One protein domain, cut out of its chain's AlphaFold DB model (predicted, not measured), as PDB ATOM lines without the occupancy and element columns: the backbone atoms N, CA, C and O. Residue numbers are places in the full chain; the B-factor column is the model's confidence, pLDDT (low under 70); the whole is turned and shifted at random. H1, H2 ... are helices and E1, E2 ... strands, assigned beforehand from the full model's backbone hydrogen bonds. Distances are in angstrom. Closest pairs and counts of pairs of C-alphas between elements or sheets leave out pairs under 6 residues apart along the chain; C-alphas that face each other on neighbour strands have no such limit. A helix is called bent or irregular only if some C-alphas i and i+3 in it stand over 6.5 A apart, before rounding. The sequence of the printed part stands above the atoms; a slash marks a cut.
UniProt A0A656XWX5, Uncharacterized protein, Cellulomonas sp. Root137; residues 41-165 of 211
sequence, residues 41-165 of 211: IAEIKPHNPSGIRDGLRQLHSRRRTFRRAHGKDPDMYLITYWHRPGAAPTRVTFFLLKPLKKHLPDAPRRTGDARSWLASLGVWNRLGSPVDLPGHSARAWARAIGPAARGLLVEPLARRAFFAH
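Overview. This is residues 41 to 165 of the 211 residues of an uncharacterized protein of Cellulomonas sp. Root137 (UniProt A0A656XWX5). A strongly twisted sheet of five strands stands between two long helices: H1 covers E1 and E2 on one face, and the kinked H3 is on the opposite face. The short helix H2 and the long link before it, residues 100 to 113, lie off the sheet, ahead of E4. The 125 printed residues hold, along the chain, E1 H1 E2 E3 H2 E4 E5 H3, a mixed class of helices and strands. The sheet is branched: E1 and E2 are parallel, while E2 and E3, E3 and E4, and E3 and E5 are antiparallel. The whole is compact, with a radius of gyration of the C-alphas of 15.3 A and spans of 46 by 35 by 26 A.

Arrangement. Begin at E1, residues 41 to 46, an edge strand parallel to E2, residues 75 to 83, at 19 degrees; look there for N 79 and O 43, 2.7 A apart. Between them in the chain comes H1, residues 49 to 70, on the sheet over E1 and E2 at a height of 7.9 A; it runs along the strands, at 19 degrees to E2 on the local plane. Its closest C-alphas to E1 are those of Gly 51 and Lys 45, 5.1 A apart. E1, H1 and E2 make a strand-helix-strand unit, two parallel neighbour strands joined through a helix, with a right-handed crossover. E2 forms a hairpin with E3, residues 90 to 99, where N 80 and O 95 are 2.8 A apart. On the other side of E3 from E2, find E4, residues 122 to 126, with N 96 and O 125 at 2.8 A, and E5, residues 131 to 133, with N 92 and O 131 at 2.8 A. H2, residues 114 to 120, is not on the sheet, but only just, with 4 pairs of C-alphas within 10 A. H3, residues 138 to 163, is on the opposite face from H1; its closest C-alphas to E3 are those of Ala 138 and Thr 90, 6.0 A apart. Every O i to N i+4 pair is within hydrogen-bond range in H1 and H2, but 14 of 22 in H3.

Along the chain. Find C-alpha 41 at (198.243, 163.272, 143.797), where E1 begins. From C-alpha 49 at (210.491, 178.948, 147.792), H1 runs 31.2 A. E2 measures 26.7 A and E3 27.5 A. H3 has a kink of 119 degrees near residue 147 and is irregular, with C-alphas 144 and 147 at 9.3 A; it ends at C-alpha 163, (187.290, 171.058, 140.650).

Size, cuts and confidence. The C-alphas of Gly 71 and Ala 88 are the two farthest apart, at 47.7 A. The printed part has no cut, and the link from E3 to H2 is long. Mean pLDDT of the printed part is 74.3; look for values under 70 at residues 85 to 90, 127 to 129, 131 and 133 to 165.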
ATOM      1  N   ILE A  41     197.846 162.796 142.474       77.44
ATOM      2  CA  ILE A  41     198.243 163.272 143.797       77.44
ATOM      3  C   ILE A  41     198.445 164.778 143.707       77.44
ATOM      4  O   ILE A  41     199.102 165.264 142.782       77.44
ATOM      5  N   ALA A  42     197.906 165.517 144.671       78.62
ATOM      6  CA  ALA A  42     198.124 166.948 144.775       78.62
ATOM      7  C   ALA A  42     198.625 167.343 146.167       78.62
ATOM      8  O   ALA A  42     198.224 166.745 147.160       78.62
ATOM      9  N   GLU A  43     199.469 168.371 146.222       82.06
ATOM     10  CA  GLU A  43     199.880 169.043 147.461       82.06
ATOM     11  C   GLU A  43     199.456 170.506 147.431       82.06
ATOM     12  O   GLU A  43     199.512 171.131 146.374       82.06
ATOM     13  N   ILE A  44     199.091 171.079 148.581       78.62
ATOM     14  CA  ILE A  44     198.765 172.507 148.708       78.62
ATOM     15  C   ILE A  44     199.823 173.183 149.578       78.62
ATOM     16  O   ILE A  44     200.050 172.789 150.721       78.62
ATOM     17  N   LYS A  45     200.490 174.217 149.054       81.81
ATOM     18  CA  LYS A  45     201.568 174.930 149.760       81.81
ATOM     19  C   LYS A  45     201.513 176.448 149.537       81.81
ATOM     20  O   LYS A  45     200.929 176.915 148.562       81.81
ATOM     21  N   PRO A  46     202.135 177.267 150.400       80.44
ATOM     22  CA  PRO A  46     202.300 178.691 150.115       80.44
ATOM     23  C   PRO A  46     203.109 178.929 148.827       80.44
ATOM     24  O   PRO A  46     204.060 178.199 148.546       80.44
ATOM     25  N   HIS A  47     202.800 179.998 148.083       84.56
ATOM     26  CA  HIS A  47     203.548 180.407 146.885       84.56
ATOM     27  C   HIS A  47     204.863 181.131 147.239       84.56
ATOM     28  O   HIS A  47     205.044 182.332 147.016       84.56
ATOM     29  N   ASN A  48     205.788 180.387 147.845       85.19
ATOM     30  CA  ASN A  48     207.133 180.830 148.205       85.19
ATOM     31  C   ASN A  48     208.160 179.687 148.028       85.19
ATOM     32  O   ASN A  48     207.770 178.529 147.851       85.19
ATOM     33  N   PRO A  49     209.480 179.968 148.074       88.31
ATOM     34  CA  PRO A  49     210.491 178.948 147.792       88.31
ATOM     35  C   PRO A  49     210.499 177.771 148.771       88.31
ATOM     36  O   PRO A  49     210.814 176.648 148.379       88.31
ATOM     37  N   SER A  50     210.204 177.995 150.056       83.69
ATOM     38  CA  SER A  50     210.160 176.905 151.037       83.69
ATOM     39  C   SER A  50     208.947 176.006 150.813       83.69
ATOM     40  O   SER A  50     209.123 174.797 150.727       83.69
ATOM     41  N   GLY A  51     207.762 176.587 150.627       81.12
ATOM     42  CA  GLY A  51     206.517 175.876 150.355       81.12
ATOM     43  C   GLY A  51     206.584 175.060 149.070       81.12
ATOM     44  O   GLY A  51     206.222 173.889 149.078       81.12
ATOM     45  N   ILE A  52     207.125 175.630 147.989       88.94
ATOM     46  CA  ILE A  52     207.284 174.904 146.723       88.94
ATOM     47  C   ILE A  52     208.224 173.708 146.884       88.94
ATOM     48  O   ILE A  52     207.879 172.598 146.484       88.94
ATOM     49  N   ARG A  53     209.397 173.902 147.500       89.62
ATOM     50  CA  ARG A  53     210.345 172.796 147.708       89.62
ATOM     51  C   ARG A  53     209.775 171.711 148.607       89.62
ATOM     52  O   ARG A  53     209.996 170.530 148.359       89.62
ATOM     53  N   ASP A  54     209.053 172.111 149.646       84.19
ATOM     54  CA  ASP A  54     208.393 171.174 150.537       84.19
ATOM     55  C   ASP A  54     207.332 170.344 149.806       84.19
ATOM     56  O   ASP A  54     207.372 169.118 149.860       84.19
ATOM     57  N   GLY A  55     206.464 170.995 149.026       84.31
ATOM     58  CA  GLY A  55     205.457 170.317 148.212       84.31
ATOM     59  C   GLY A  55     206.049 169.339 147.198       84.31
ATOM     60  O   GLY A  55     205.571 168.215 147.082       84.31
ATOM     61  N   LEU A  56     207.131 169.709 146.510       91.69
ATOM     62  CA  LEU A  56     207.800 168.813 145.558       91.69
ATOM     63  C   LEU A  56     208.389 167.562 146.235       91.69
ATOM     64  O   LEU A  56     208.231 166.458 145.712       91.69
ATOM     65  N   ARG A  57     208.999 167.710 147.421       87.44
ATOM     66  CA  ARG A  57     209.511 166.571 148.206       87.44
ATOM     67  C   ARG A  57     208.384 165.651 148.681       87.44
ATOM     68  O   ARG A  57     208.526 164.429 148.619       87.44
ATOM     69  N   GLN A  58     207.260 166.215 149.124       84.19
ATOM     70  CA  GLN A  58     206.095 165.432 149.550       84.19
ATOM     71  C   GLN A  58     205.477 164.660 148.376       84.19
ATOM     72  O   GLN A  58     205.289 163.446 148.482       84.19
ATOM     73  N   LEU A  59     205.308 165.306 147.216       85.75
ATOM     74  CA  LEU A  59     204.874 164.638 145.983       85.75
ATOM     75  C   LEU A  59     205.798 163.478 145.599       85.75
ATOM     76  O   LEU A  59     205.319 162.419 145.196       85.75
ATOM     77  N   HIS A  60     207.117 163.634 145.747       89.88
ATOM     78  CA  HIS A  60     208.058 162.547 145.485       89.88
ATOM     79  C   HIS A  60     207.847 161.346 146.405       89.88
ATOM     80  O   HIS A  60     207.763 160.216 145.919       89.88
ATOM     81  N   SER A  61     207.746 161.587 147.716       85.56
ATOM     82  CA  SER A  61     207.486 160.535 148.701       85.56
ATOM     83  C   SER A  61     206.211 159.764 148.343       85.56
ATOM     84  O   SER A  61     206.228 158.541 148.192       85.56
ATOM     85  N   ARG A  62     205.126 160.493 148.058       81.94
ATOM     86  CA  ARG A  62     203.824 159.904 147.728       81.94
ATOM     87  C   ARG A  62     203.804 159.174 146.395       81.94
ATOM     88  O   ARG A  62     203.224 158.096 146.300       81.94
ATOM     89  N   ARG A  63     204.507 159.686 145.383       86.75
ATOM     90  CA  ARG A  63     204.707 158.983 144.111       86.75
ATOM     91  C   ARG A  63     205.326 157.604 144.331       86.75
ATOM     92  O   ARG A  63     204.902 156.647 143.687       86.75
ATOM     93  N   ARG A  64     206.327 157.484 145.215       86.94
ATOM     94  CA  ARG A  64     206.963 156.187 145.508       86.94
ATOM     95  C   ARG A  64     205.966 155.220 146.140       86.94
ATOM     96  O   ARG A  64     205.921 154.069 145.715       86.94
ATOM     97  N   THR A  65     205.162 155.685 147.094       81.69
ATOM     98  CA  THR A  65     204.108 154.881 147.730       81.69
ATOM     99  C   THR A  65     203.055 154.432 146.717       81.69
ATOM    100  O   THR A  65     202.804 153.236 146.592       81.69
ATOM    101  N   PHE A  66     202.525 155.358 145.914       81.00
ATOM    102  CA  PHE A  66     201.539 155.057 144.874       81.00
ATOM    103  C   PHE A  66     202.075 154.036 143.870       81.00
ATOM    104  O   PHE A  66     201.414 153.049 143.559       81.00
ATOM    105  N   ARG A  67     203.297 154.243 143.366       85.00
ATOM    106  CA  ARG A  67     203.899 153.341 142.381       85.00
ATOM    107  C   ARG A  67     204.102 151.934 142.939       85.00
ATOM    108  O   ARG A  67     203.946 150.977 142.189       85.00
ATOM    109  N   ARG A  68     204.427 151.798 144.231       83.94
ATOM    110  CA  ARG A  68     204.519 150.491 144.902       83.94
ATOM    111  C   ARG A  68     203.160 149.793 144.980       83.94
ATOM    112  O   ARG A  68     203.104 148.598 144.732       83.94
ATOM    113  N   ALA A  69     202.093 150.533 145.277       77.88
ATOM    114  CA  ALA A  69     200.745 149.981 145.395       77.88
ATOM    115  C   ALA A  69     200.092 149.651 144.039       77.88
ATOM    116  O   ALA A  69     199.358 148.676 143.927       77.88
ATOM    117  N   HIS A  70     200.353 150.449 142.999       78.31
ATOM    118  CA  HIS A  70     199.596 150.390 141.741       78.31
ATOM    119  C   HIS A  70     200.432 150.066 140.498       78.31
ATOM    120  O   HIS A  70     199.899 150.070 139.388       78.31
ATOM    121  N   GLY A  71     201.745 149.862 140.635       83.69
ATOM    122  CA  GLY A  71     202.649 149.520 139.527       83.69
ATOM    123  C   GLY A  71     202.885 150.634 138.495       83.69
ATOM    124  O   GLY A  71     203.693 150.461 137.584       83.69
ATOM    125  N   LYS A  72     202.234 151.796 138.633       82.94
ATOM    126  CA  LYS A  72     202.317 152.934 137.701       82.94
ATOM    127  C   LYS A  72     202.530 154.262 138.422       82.94
ATOM    128  O   LYS A  72     202.224 154.390 139.603       82.94
ATOM    129  N   ASP A  73     203.055 155.252 137.703       83.62
ATOM    130  CA  ASP A  73     203.156 156.623 138.216       83.62
ATOM    131  C   ASP A  73     201.771 157.299 138.198       83.62
ATOM    132  O   ASP A  73     201.088 157.223 137.173       83.62
ATOM    133  N   PRO A  74     201.372 157.998 139.274       81.12
ATOM    134  CA  PRO A  74     200.213 158.878 139.245       81.12
ATOM    135  C   PRO A  74     200.542 160.183 138.511       81.12
ATOM    136  O   PRO A  74     201.707 160.595 138.420       81.12
ATOM    137  N   ASP A  75     199.502 160.883 138.069       80.50
ATOM    138  CA  ASP A  75     199.631 162.309 137.786       80.50
ATOM    139  C   ASP A  75     199.921 163.069 139.091       80.50
ATOM    140  O   ASP A  75     199.432 162.705 140.159       80.50
ATOM    141  N   MET A  76     200.725 164.128 139.025       84.69
ATOM    142  CA  MET A  76     201.121 164.894 140.208       84.69
ATOM    143  C   MET A  76     200.955 166.379 139.969       84.69
ATOM    144  O   MET A  76     201.341 166.885 138.913       84.69
ATOM    145  N   TYR A  77     200.449 167.071 140.981       85.31
ATOM    146  CA  TYR A  77     200.224 168.502 140.923       85.31
ATOM    147  C   TYR A  77     200.615 169.181 142.235       85.31
ATOM    148  O   TYR A  77     200.406 168.657 143.321       85.31
ATOM    149  N   LEU A  78     201.172 170.382 142.144       86.75
ATOM    150  CA  LEU A  78     201.391 171.250 143.292       86.75
ATOM    151  C   LEU A  78     200.486 172.470 143.153       86.75
ATOM    152  O   LEU A  78     200.660 173.288 142.253       86.75
ATOM    153  N   ILE A  79     199.532 172.603 144.059       82.94
ATOM    154  CA  ILE A  79     198.704 173.789 144.205       82.94
ATOM    155  C   ILE A  79     199.441 174.759 145.121       82.94
ATOM    156  O   ILE A  79     199.863 174.417 146.225       82.94
ATOM    157  N   THR A  80     199.589 175.999 144.674       83.94
ATOM    158  CA  THR A  80     200.161 177.064 145.491       83.94
ATOM    159  C   THR A  80     199.208 178.230 145.633       83.94
ATOM    160  O   THR A  80     198.484 178.558 144.695       83.94
ATOM    161  N   TYR A  81     199.215 178.869 146.799       79.31
ATOM    162  CA  TYR A  81     198.408 180.057 147.057       79.31
ATOM    163  C   TYR A  81     199.283 181.291 147.269       79.31
ATOM    164  O   TYR A  81     200.245 181.291 148.043       79.31
ATOM    165  N   TRP A  82     198.926 182.366 146.582       85.38
ATOM    166  CA  TRP A  82     199.557 183.673 146.664       85.38
ATOM    167  C   TRP A  82     198.559 184.691 147.200       85.38
ATOM    168  O   TRP A  82     197.369 184.609 146.920       85.38
ATOM    169  N   HIS A  83     199.032 185.670 147.956       76.00
ATOM    170  CA  HIS A  83     198.213 186.794 148.394       76.00
ATOM    171  C   HIS A  83     199.084 188.035 148.526       76.00
ATOM    172  O   HIS A  83     200.271 187.935 148.845       76.00
ATOM    173  N   ARG A  84     198.471 189.208 148.363       70.56
ATOM    174  CA  ARG A  84     199.145 190.474 148.641       70.56
ATOM    175  C   ARG A  84     199.102 190.757 150.147       70.56
ATOM    176  O   ARG A  84     198.007 190.844 150.706       70.56
ATOM    177  N   PRO A  85     200.249 190.921 150.829       65.06
ATOM    178  CA  PRO A  85     200.257 191.364 152.218       65.06
ATOM    179  C   PRO A  85     199.631 192.762 152.339       65.06
ATOM    180  O   PRO A  85     199.932 193.642 151.537       65.06
ATOM    181  N   GLY A  86     198.773 192.969 153.341       59.94
ATOM    182  CA  GLY A  86     198.232 194.292 153.686       59.94
ATOM    183  C   GLY A  86     197.005 194.764 152.896       59.94
ATOM    184  O   GLY A  86     196.475 195.816 153.227       59.94
ATOM    185  N   ALA A  87     196.518 194.004 151.910       61.19
ATOM    186  CA  ALA A  87     195.252 194.306 151.239       61.19
ATOM    187  C   ALA A  87     194.061 193.712 152.019       61.19
ATOM    188  O   ALA A  87     194.125 192.561 152.458       61.19
ATOM    189  N   ALA A  88     192.993 194.496 152.182       63.91
ATOM    190  CA  ALA A  88     191.703 194.056 152.707       63.91
ATOM    191  C   ALA A  88     190.605 194.354 151.657       63.91
ATOM    192  O   ALA A  88     190.544 195.494 151.195       63.91
ATOM    193  N   PRO A  89     189.773 193.369 151.263       65.44
ATOM    194  CA  PRO A  89     189.841 191.964 151.668       65.44
ATOM    195  C   PRO A  89     191.137 191.288 151.192       65.44
ATOM    196  O   PRO A  89     191.770 191.708 150.220       65.44
ATOM    197  N   THR A  90     191.568 190.245 151.910       69.75
ATOM    198  CA  THR A  90     192.754 189.487 151.497       69.75
ATOM    199  C   THR A  90     192.407 188.698 150.248       69.75
ATOM    200  O   THR A  90     191.766 187.654 150.328       69.75
ATOM    201  N   ARG A  91     192.874 189.172 149.099       76.69
ATOM    202  CA  ARG A  91     192.697 188.478 147.829       76.69
ATOM    203  C   ARG A  91     193.748 187.385 147.655       76.69
ATOM    204  O   ARG A  91     194.951 187.664 147.680       76.69
ATOM    205  N   VAL A  92     193.293 186.150 147.464       74.44
ATOM    206  CA  VAL A  92     194.130 184.966 147.247       74.44
ATOM    207  C   VAL A  92     194.038 184.530 145.792       74.44
ATOM    208  O   VAL A  92     192.957 184.447 145.221       74.44
ATOM    209  N   THR A  93     195.184 184.252 145.181       79.19
ATOM    210  CA  THR A  93     195.283 183.662 143.844       79.19
ATOM    211  C   THR A  93     195.896 182.278 143.954       79.19
ATOM    212  O   THR A  93     196.884 182.090 144.665       79.19
ATOM    213  N   PHE A  94     195.320 181.321 143.237       78.31
ATOM    214  CA  PHE A  94     195.767 179.939 143.232       78.31
ATOM    215  C   PHE A  94     196.457 179.598 141.915       78.31
ATOM    216  O   PHE A  94     195.955 179.907 140.832       78.31
ATOM    217  N   PHE A  95     197.593 178.918 142.013       84.00
ATOM    218  CA  PHE A  95     198.338 178.408 140.870       84.00
ATOM    219  C   PHE A  95     198.491 176.898 140.980       84.00
ATOM    220  O   PHE A  95     198.743 176.379 142.063       84.00
ATOM    221  N   LEU A  96     198.385 176.207 139.855       84.12
ATOM    222  CA  LEU A  96     198.595 174.775 139.721       84.12
ATOM    223  C   LEU A  96     199.872 174.534 138.923       84.12
ATOM    224  O   LEU A  96     199.949 174.899 137.752       84.12
ATOM    225  N   LEU A  97     200.851 173.891 139.537       89.31
ATOM    226  CA  LEU A  97     202.048 173.399 138.877       89.31
ATOM    227  C   LEU A  97     201.873 171.915 138.554       89.31
ATOM    228  O   LEU A  97     201.635 171.115 139.454       89.31
ATOM    229  N   LYS A  98     202.074 171.539 137.291       88.62
ATOM    230  CA  LYS A  98     202.436 170.172 136.901       88.62
ATOM    231  C   LYS A  98     203.968 170.088 136.870       88.62
ATOM    232  O   LYS A  98     204.571 170.574 135.908       88.62
ATOM    233  N   PRO A  99     204.617 169.549 137.918       91.19
ATOM    234  CA  PRO A  99     206.067 169.571 138.020       91.19
ATOM    235  C   PRO A  99     206.718 168.614 137.020       91.19
ATOM    236  O   PRO A  99     206.201 167.531 136.736       91.19
ATOM    237  N   LEU A 100     207.902 168.977 136.527       90.44
ATOM    238  CA  LEU A 100     208.740 168.043 135.777       90.44
ATOM    239  C   LEU A 100     209.216 166.924 136.708       90.44
ATOM    240  O   LEU A 100     209.694 167.186 137.811       90.44
ATOM    241  N   LYS A 101     209.176 165.669 136.238       87.25
ATOM    242  CA  LYS A 101     209.559 164.495 137.050       87.25
ATOM    243  C   LYS A 101     210.962 164.608 137.661       87.25
ATOM    244  O   LYS A 101     211.169 164.137 138.776       87.25
ATOM    245  N   LYS A 102     211.899 165.262 136.961       88.31
ATOM    246  CA  LYS A 102     213.279 165.495 137.425       88.31
ATOM    247  C   LYS A 102     213.376 166.357 138.693       88.31
ATOM    248  O   LYS A 102     214.368 166.265 139.397       88.31
ATOM    249  N   HIS A 103     212.360 167.168 138.993       87.50
ATOM    250  CA  HIS A 103     212.343 168.083 140.143       87.50
ATOM    251  C   HIS A 103     211.622 167.523 141.371       87.50
ATOM    252  O   HIS A 103     211.558 168.196 142.394       87.50
ATOM    253  N   LEU A 104     211.068 166.311 141.282       83.12
ATOM    254  CA  LEU A 104     210.420 165.663 142.420       83.12
ATOM    255  C   LEU A 104     211.443 165.170 143.459       83.12
ATOM    256  O   LEU A 104     211.278 165.524 144.623       83.12
ATOM    257  N   PRO A 105     212.486 164.388 143.094       79.38
ATOM    258  CA  PRO A 105     213.427 163.856 144.082       79.38
ATOM    259  C   PRO A 105     214.212 164.975 144.771       79.38
ATOM    260  O   PRO A 105     214.281 165.011 145.995       79.38
ATOM    261  N   ASP A 106     214.708 165.923 143.971       78.06
ATOM    262  CA  ASP A 106     215.476 167.076 144.422       78.06
ATOM    263  C   ASP A 106     214.814 168.361 143.938       78.06
ATOM    264  O   ASP A 106     215.071 168.863 142.839       78.06
ATOM    265  N   ALA A 107     213.934 168.899 144.781       75.75
ATOM    266  CA  ALA A 107     213.312 170.187 144.533       75.75
ATOM    267  C   ALA A 107     214.408 171.257 144.365       75.75
ATOM    268  O   ALA A 107     215.139 171.534 145.326       75.75
ATOM    269  N   PRO A 108     214.550 171.871 143.175       82.62
ATOM    270  CA  PRO A 108     215.700 172.710 142.889       82.62
ATOM    271  C   PRO A 108     215.705 173.913 143.828       82.62
ATOM    272  O   PRO A 108     214.677 174.564 144.057       82.62
ATOM    273  N   ARG A 109     216.879 174.229 144.383       84.50
ATOM    274  CA  ARG A 109     217.065 175.493 145.100       84.50
ATOM    275  C   ARG A 109     216.777 176.642 144.132       84.50
ATOM    276  O   ARG A 109     217.089 176.543 142.949       84.50
ATOM    277  N   ARG A 110     216.187 177.730 144.635       81.00
ATOM    278  CA  ARG A 110     216.027 178.945 143.832       81.00
ATOM    279  C   ARG A 110     217.415 179.492 143.513       81.00
ATOM    280  O   ARG A 110     218.103 179.958 144.417       81.00
ATOM    281  N   THR A 111     217.798 179.435 142.247       75.88
ATOM    282  CA  THR A 111     219.004 180.061 141.705       75.88
ATOM    283  C   THR A 111     218.586 181.099 140.666       75.88
ATOM    284  O   THR A 111     217.622 180.893 139.931       75.88
ATOM    285  N   GLY A 112     219.270 182.244 140.642       83.50
ATOM    286  CA  GLY A 112     218.964 183.332 139.709       83.50
ATOM    287  C   GLY A 112     217.595 183.996 139.922       83.50
ATOM    288  O   GLY A 112     217.094 184.112 141.050       83.50
ATOM    289  N   ASP A 113     217.015 184.472 138.819       90.62
ATOM    290  CA  ASP A 113     215.731 185.172 138.802       90.62
ATOM    291  C   ASP A 113     214.552 184.261 139.197       90.62
ATOM    292  O   ASP A 113     214.471 183.089 138.824       90.62
ATOM    293  N   ALA A 114     213.607 184.822 139.956       89.81
ATOM    294  CA  ALA A 114     212.469 184.082 140.488       89.81
ATOM    295  C   ALA A 114     211.505 183.592 139.397       89.81
ATOM    296  O   ALA A 114     210.956 182.498 139.540       89.81
ATOM    297  N   ARG A 115     211.297 184.359 138.317       90.62
ATOM    298  CA  ARG A 115     210.412 183.942 137.218       90.62
ATOM    299  C   ARG A 115     211.057 182.831 136.406       90.62
ATOM    300  O   ARG A 115     210.388 181.839 136.129       90.62
ATOM    301  N   SER A 116     212.346 182.957 136.096       90.19
ATOM    302  CA  SER A 116     213.107 181.907 135.407       90.19
ATOM    303  C   SER A 116     213.125 180.602 136.206       90.19
ATOM    304  O   SER A 116     212.876 179.529 135.655       90.19
ATOM    305  N   TRP A 117     213.335 180.686 137.524       92.44
ATOM    306  CA  TRP A 117     213.246 179.523 138.404       92.44
ATOM    307  C   TRP A 117     211.853 178.890 138.373       92.44
ATOM    308  O   TRP A 117     211.752 177.695 138.114       92.44
ATOM    309  N   LEU A 118     210.775 179.664 138.552       93.06
ATOM    310  CA  LEU A 118     209.407 179.143 138.457       93.06
ATOM    311  C   LEU A 118     209.129 178.465 137.107       93.06
ATOM    312  O   LEU A 118     208.579 177.364 137.092       93.06
ATOM    313  N   ALA A 119     209.541 179.079 135.996       90.75
ATOM    314  CA  ALA A 119     209.353 178.544 134.647       90.75
ATOM    315  C   ALA A 119     210.071 177.198 134.440       90.75
ATOM    316  O   ALA A 119     209.571 176.328 133.730       90.75
ATOM    317  N   SER A 120     211.212 176.990 135.103       91.88
ATOM    318  CA  SER A 120     211.960 175.729 135.028       91.88
ATOM    319  C   SER A 120     211.281 174.549 135.735       91.88
ATOM    320  O   SER A 120     211.580 173.400 135.419       91.88
ATOM    321  N   LEU A 121     210.368 174.807 136.682       92.56
ATOM    322  CA  LEU A 121     209.784 173.763 137.532       92.56
ATOM    323  C   LEU A 121     208.786 172.871 136.788       92.56
ATOM    324  O   LEU A 121     208.584 171.720 137.186       92.56
ATOM    325  N   GLY A 122     208.157 173.387 135.733       91.25
ATOM    326  CA  GLY A 122     207.145 172.681 134.956       91.25
ATOM    327  C   GLY A 122     206.069 173.605 134.410       91.25
ATOM    328  O   GLY A 122     206.289 174.799 134.218       91.25
ATOM    329  N   VAL A 123     204.896 173.034 134.140       89.62
ATOM    330  CA  VAL A 123     203.787 173.767 133.520       89.62
ATOM    331  C   VAL A 123     202.914 174.384 134.601       89.62
ATOM    332  O   VAL A 123     202.364 173.669 135.442       89.62
ATOM    333  N   TRP A 124     202.763 175.704 134.557       88.44
ATOM    334  CA  TRP A 124     201.916 176.456 135.475       88.44
ATOM    335  C   TRP A 124     200.568 176.794 134.846       88.44
ATOM    336  O   TRP A 124     200.490 177.217 133.698       88.44
ATOM    337  N   ASN A 125     199.512 176.660 135.641       81.25
ATOM    338  CA  ASN A 125     198.163 177.117 135.338       81.25
ATOM    339  C   ASN A 125     197.645 177.964 136.496       81.25
ATOM    340  O   ASN A 125     198.115 177.858 137.630       81.25
ATOM    341  N   ARG A 126     196.638 178.788 136.228       80.31
ATOM    342  CA  ARG A 126     195.908 179.511 137.265       80.31
ATOM    343  C   ARG A 126     194.615 178.772 137.569       80.31
ATOM    344  O   ARG A 126     193.847 178.485 136.657       80.31
ATOM    345  N   LEU A 127     194.352 178.517 138.846       66.50
ATOM    346  CA  LEU A 127     193.089 177.931 139.286       66.50
ATOM    347  C   LEU A 127     192.061 179.050 139.471       66.50
ATOM    348  O   LEU A 127     191.835 179.535 140.576       66.50
ATOM    349  N   GLY A 128     191.491 179.496 138.350       64.81
ATOM    350  CA  GLY A 128     190.371 180.434 138.317       64.81
ATOM    351  C   GLY A 128     190.676 181.876 138.748       64.81
ATOM    352  O   GLY A 128     191.824 182.335 138.827       64.81
ATOM    353  N   SER A 129     189.598 182.623 138.981       66.94
ATOM    354  CA  SER A 129     189.643 184.004 139.470       66.94
ATOM    355  C   SER A 129     190.156 184.065 140.913       66.94
ATOM    356  O   SER A 129     190.004 183.095 141.657       66.94
ATOM    357  N   PRO A 130     190.775 185.182 141.344       71.94
ATOM    358  CA  PRO A 130     191.158 185.342 142.737       71.94
ATOM    359  C   PRO A 130     189.928 185.271 143.635       71.94
ATOM    360  O   PRO A 130     188.856 185.742 143.254       71.94
ATOM    361  N   VAL A 131     190.116 184.752 144.839       65.75
ATOM    362  CA  VAL A 131     189.066 184.655 145.850       65.75
ATOM    363  C   VAL A 131     189.382 185.628 146.975       65.75
ATOM    364  O   VAL A 131     190.519 185.689 147.449       65.75
ATOM    365  N   ASP A 132     188.383 186.390 147.403       70.12
ATOM    366  CA  ASP A 132     188.497 187.259 148.567       70.12
ATOM    367  C   ASP A 132     188.245 186.428 149.833       70.12
ATOM    368  O   ASP A 132     187.224 185.752 149.954       70.12
ATOM    369  N   LEU A 133     189.196 186.435 150.771       63.19
ATOM    370  CA  LEU A 133     188.996 185.796 152.070       63.19
ATOM    371  C   LEU A 133     188.061 186.658 152.929       63.19
ATOM    372  O   LEU A 133     188.283 187.873 153.019       63.19
ATOM    373  N   PRO A 134     187.068 186.053 153.599       55.66
ATOM    374  CA  PRO A 134     186.137 186.797 154.431       55.66
ATOM    375  C   PRO A 134     186.828 187.466 155.632       55.66
ATOM    376  O   PRO A 134     187.743 186.920 156.258       55.66
ATOM    377  N   GLY A 135     186.359 188.678 155.939       53.00
ATOM    378  CA  GLY A 135     186.411 189.319 157.259       53.00
ATOM    379  C   GLY A 135     187.739 189.889 157.761       53.00
ATOM    380  O   GLY A 135     187.710 190.850 158.524       53.00
ATOM    381  N   HIS A 136     188.907 189.373 157.357       54.75
ATOM    382  CA  HIS A 136     190.173 189.807 157.966       54.75
ATOM    383  C   HIS A 136     191.360 189.896 156.993       54.75
ATOM    384  O   HIS A 136     191.499 189.148 156.020       54.75
ATOM    385  N   SER A 137     192.278 190.826 157.283       59.44
ATOM    386  CA  SER A 137     193.576 190.891 156.600       59.44
ATOM    387  C   SER A 137     194.406 189.632 156.895       59.44
ATOM    388  O   SER A 137     194.312 189.057 157.978       59.44
ATOM    389  N   ALA A 138     195.288 189.222 155.979       56.41
ATOM    390  CA  ALA A 138     196.168 188.060 156.164       56.41
ATOM    391  C   ALA A 138     196.972 188.118 157.477       56.41
ATOM    392  O   ALA A 138     197.254 187.089 158.087       56.41
ATOM    393  N   ARG A 139     197.323 189.332 157.919       56.31
ATOM    394  CA  ARG A 139     198.029 189.595 159.180       56.31
ATOM    395  C   ARG A 139     197.115 189.469 160.402       56.31
ATOM    396  O   ARG A 139     197.595 189.111 161.471       56.31
ATOM    397  N   ALA A 140     195.834 189.806 160.281       55.59
ATOM    398  CA  ALA A 140     194.857 189.585 161.344       55.59
ATOM    399  C   ALA A 140     194.577 188.083 161.512       55.59
ATOM    400  O   ALA A 140     194.657 187.586 162.628       55.59
ATOM    401  N   TRP A 141     194.432 187.337 160.413       55.16
ATOM    402  CA  TRP A 141     194.310 185.876 160.455       55.16
ATOM    403  C   TRP A 141     195.554 185.184 161.029       55.16
ATOM    404  O   TRP A 141     195.440 184.382 161.948       55.16
ATOM    405  N   ALA A 142     196.758 185.528 160.554       52.06
ATOM    406  CA  ALA A 142     197.996 184.927 161.065       52.06
ATOM    407  C   ALA A 142     198.218 185.178 162.569       52.06
ATOM    408  O   ALA A 142     198.854 184.361 163.226       52.06
ATOM    409  N   ARG A 143     197.691 186.289 163.104       52.12
ATOM    410  CA  ARG A 143     197.712 186.597 164.542       52.12
ATOM    411  C   ARG A 143     196.630 185.862 165.332       52.12
ATOM    412  O   ARG A 143     196.889 185.510 166.469       52.12
ATOM    413  N   ALA A 144     195.453 185.645 164.744       42.84
ATOM    414  CA  ALA A 144     194.317 185.034 165.432       42.84
ATOM    415  C   ALA A 144     194.446 183.508 165.579       42.84
ATOM    416  O   ALA A 144     194.103 182.970 166.622       42.84
ATOM    417  N   ILE A 145     194.938 182.817 164.545       40.06
ATOM    418  CA  ILE A 145     194.909 181.340 164.475       40.06
ATOM    419  C   ILE A 145     196.270 180.708 164.126       40.06
ATOM    420  O   ILE A 145     196.399 179.492 164.013       40.06
ATOM    421  N   GLY A 146     197.310 181.527 163.944       36.53
ATOM    422  CA  GLY A 146     198.652 181.073 163.577       36.53
ATOM    423  C   GLY A 146     198.821 180.691 162.089       36.53
ATOM    424  O   GLY A 146     197.855 180.632 161.322       36.53
ATOM    425  N   PRO A 147     200.064 180.441 161.626       39.09
ATOM    426  CA  PRO A 147     200.366 180.180 160.210       39.09
ATOM    427  C   PRO A 147     199.781 178.867 159.669       39.09
ATOM    428  O   PRO A 147     199.476 178.785 158.480       39.09
ATOM    429  N   ALA A 148     199.627 177.855 160.528       37.00
ATOM    430  CA  ALA A 148     199.125 176.532 160.158       37.00
ATOM    431  C   ALA A 148     197.616 176.548 159.856       37.00
ATOM    432  O   ALA A 148     197.185 176.021 158.833       37.00
ATOM    433  N   ALA A 149     196.820 177.248 160.669       39.06
ATOM    434  CA  ALA A 149     195.366 177.304 160.506       39.06
ATOM    435  C   ALA A 149     194.921 178.120 159.277       39.06
ATOM    436  O   ALA A 149     193.822 177.948 158.756       39.06
ATOM    437  N   ARG A 150     195.807 178.954 158.721       49.12
ATOM    438  CA  ARG A 150     195.576 179.593 157.421       49.12
ATOM    439  C   ARG A 150     195.474 178.582 156.275       49.12
ATOM    440  O   ARG A 150     194.724 178.823 155.332       49.12
ATOM    441  N   GLY A 151     196.221 177.476 156.348       46.66
ATOM    442  CA  GLY A 151     196.098 176.372 155.394       46.66
ATOM    443  C   GLY A 151     194.670 175.832 155.360       46.66
ATOM    444  O   GLY A 151     194.095 175.740 154.282       46.66
ATOM    445  N   LEU A 152     194.070 175.643 156.541       49.16
ATOM    446  CA  LEU A 152     192.717 175.105 156.722       49.16
ATOM    447  C   LEU A 152     191.619 175.977 156.092       49.16
ATOM    448  O   LEU A 152     190.640 175.449 155.583       49.16
ATOM    449  N   LEU A 153     191.778 177.306 156.069       56.03
ATOM    450  CA  LEU A 153     190.813 178.214 155.422       56.03
ATOM    451  C   LEU A 153     190.981 178.286 153.901       56.03
ATOM    452  O   LEU A 153     190.024 178.462 153.148       56.03
ATOM    453  N   VAL A 154     192.228 178.214 153.444       57.44
ATOM    454  CA  VAL A 154     192.588 178.375 152.031       57.44
ATOM    455  C   VAL A 154     192.321 177.091 151.249       57.44
ATOM    456  O   VAL A 154     192.000 177.135 150.062       57.44
ATOM    457  N   GLU A 155     192.431 175.952 151.914       56.31
ATOM    458  CA  GLU A 155     192.300 174.629 151.333       56.31
ATOM    459  C   GLU A 155     190.906 174.342 150.734       56.31
ATOM    460  O   GLU A 155     190.864 173.963 149.559       56.31
ATOM    461  N   PRO A 156     189.766 174.604 151.409       55.66
ATOM    462  CA  PRO A 156     188.438 174.464 150.804       55.66
ATOM    463  C   PRO A 156     188.262 175.307 149.534       55.66
ATOM    464  O   PRO A 156     187.692 174.852 148.539       55.66
ATOM    465  N   LEU A 157     188.810 176.526 149.527       59.19
ATOM    466  CA  LEU A 157     188.746 177.433 148.380       59.19
ATOM    467  C   LEU A 157     189.617 176.940 147.219       59.19
ATOM    468  O   LEU A 157     189.175 176.951 146.069       59.19
ATOM    469  N   ALA A 158     190.826 176.463 147.518       56.66
ATOM    470  CA  ALA A 158     191.733 175.875 146.537       56.66
ATOM    471  C   ALA A 158     191.113 174.636 145.874       56.66
ATOM    472  O   ALA A 158     191.205 174.467 144.658       56.66
ATOM    473  N   ARG A 159     190.436 173.797 146.667       56.50
ATOM    474  CA  ARG A 159     189.736 172.592 146.204       56.50
ATOM    475  C   ARG A 159     188.575 172.942 145.283       56.50
ATOM    476  O   ARG A 159     188.507 172.417 144.173       56.50
ATOM    477  N   ARG A 160     187.720 173.889 145.681       61.75
ATOM    478  CA  ARG A 160     186.633 174.393 144.827       61.75
ATOM    479  C   ARG A 160     187.170 174.947 143.506       61.75
ATOM    480  O   ARG A 160     186.621 174.639 142.452       61.75
ATOM    481  N   ALA A 161     188.252 175.723 143.553       59.59
ATOM    482  CA  ALA A 161     188.881 176.279 142.357       59.59
ATOM    483  C   ALA A 161     189.484 175.197 141.443       59.59
ATOM    484  O   ALA A 161     189.423 175.328 140.222       59.59
ATOM    485  N   PHE A 162     190.039 174.122 142.013       61.69
ATOM    486  CA  PHE A 162     190.572 172.995 141.252       61.69
ATOM    487  C   PHE A 162     189.471 172.188 140.549       61.69
ATOM    488  O   PHE A 162     189.578 171.944 139.351       61.69
ATOM    489  N   PHE A 163     188.394 171.821 141.250       60.62
ATOM    490  CA  PHE A 163     187.290 171.058 140.650       60.62
ATOM    491  C   PHE A 163     186.494 171.856 139.616       60.62
ATOM    492  O   PHE A 163     186.002 171.289 138.648       60.62
ATOM    493  N   ALA A 164     186.402 173.177 139.791       61.84
ATOM    494  CA  ALA A 164     185.810 174.069 138.800       61.84
ATOM    495  C   ALA A 164     186.737 174.342 137.599       61.84
ATOM    496  O   ALA A 164     186.333 175.032 136.662       61.84
ATOM    497  N   HIS A 165     187.987 173.859 137.615       57.50
ATOM    498  CA  HIS A 165     188.914 174.101 136.520       57.50
ATOM    499  C   HIS A 165     188.449 173.343 135.264       57.50
ATOM    500  O   HIS A 165     188.310 172.122 135.324       57.50
TER     501      HIS A 165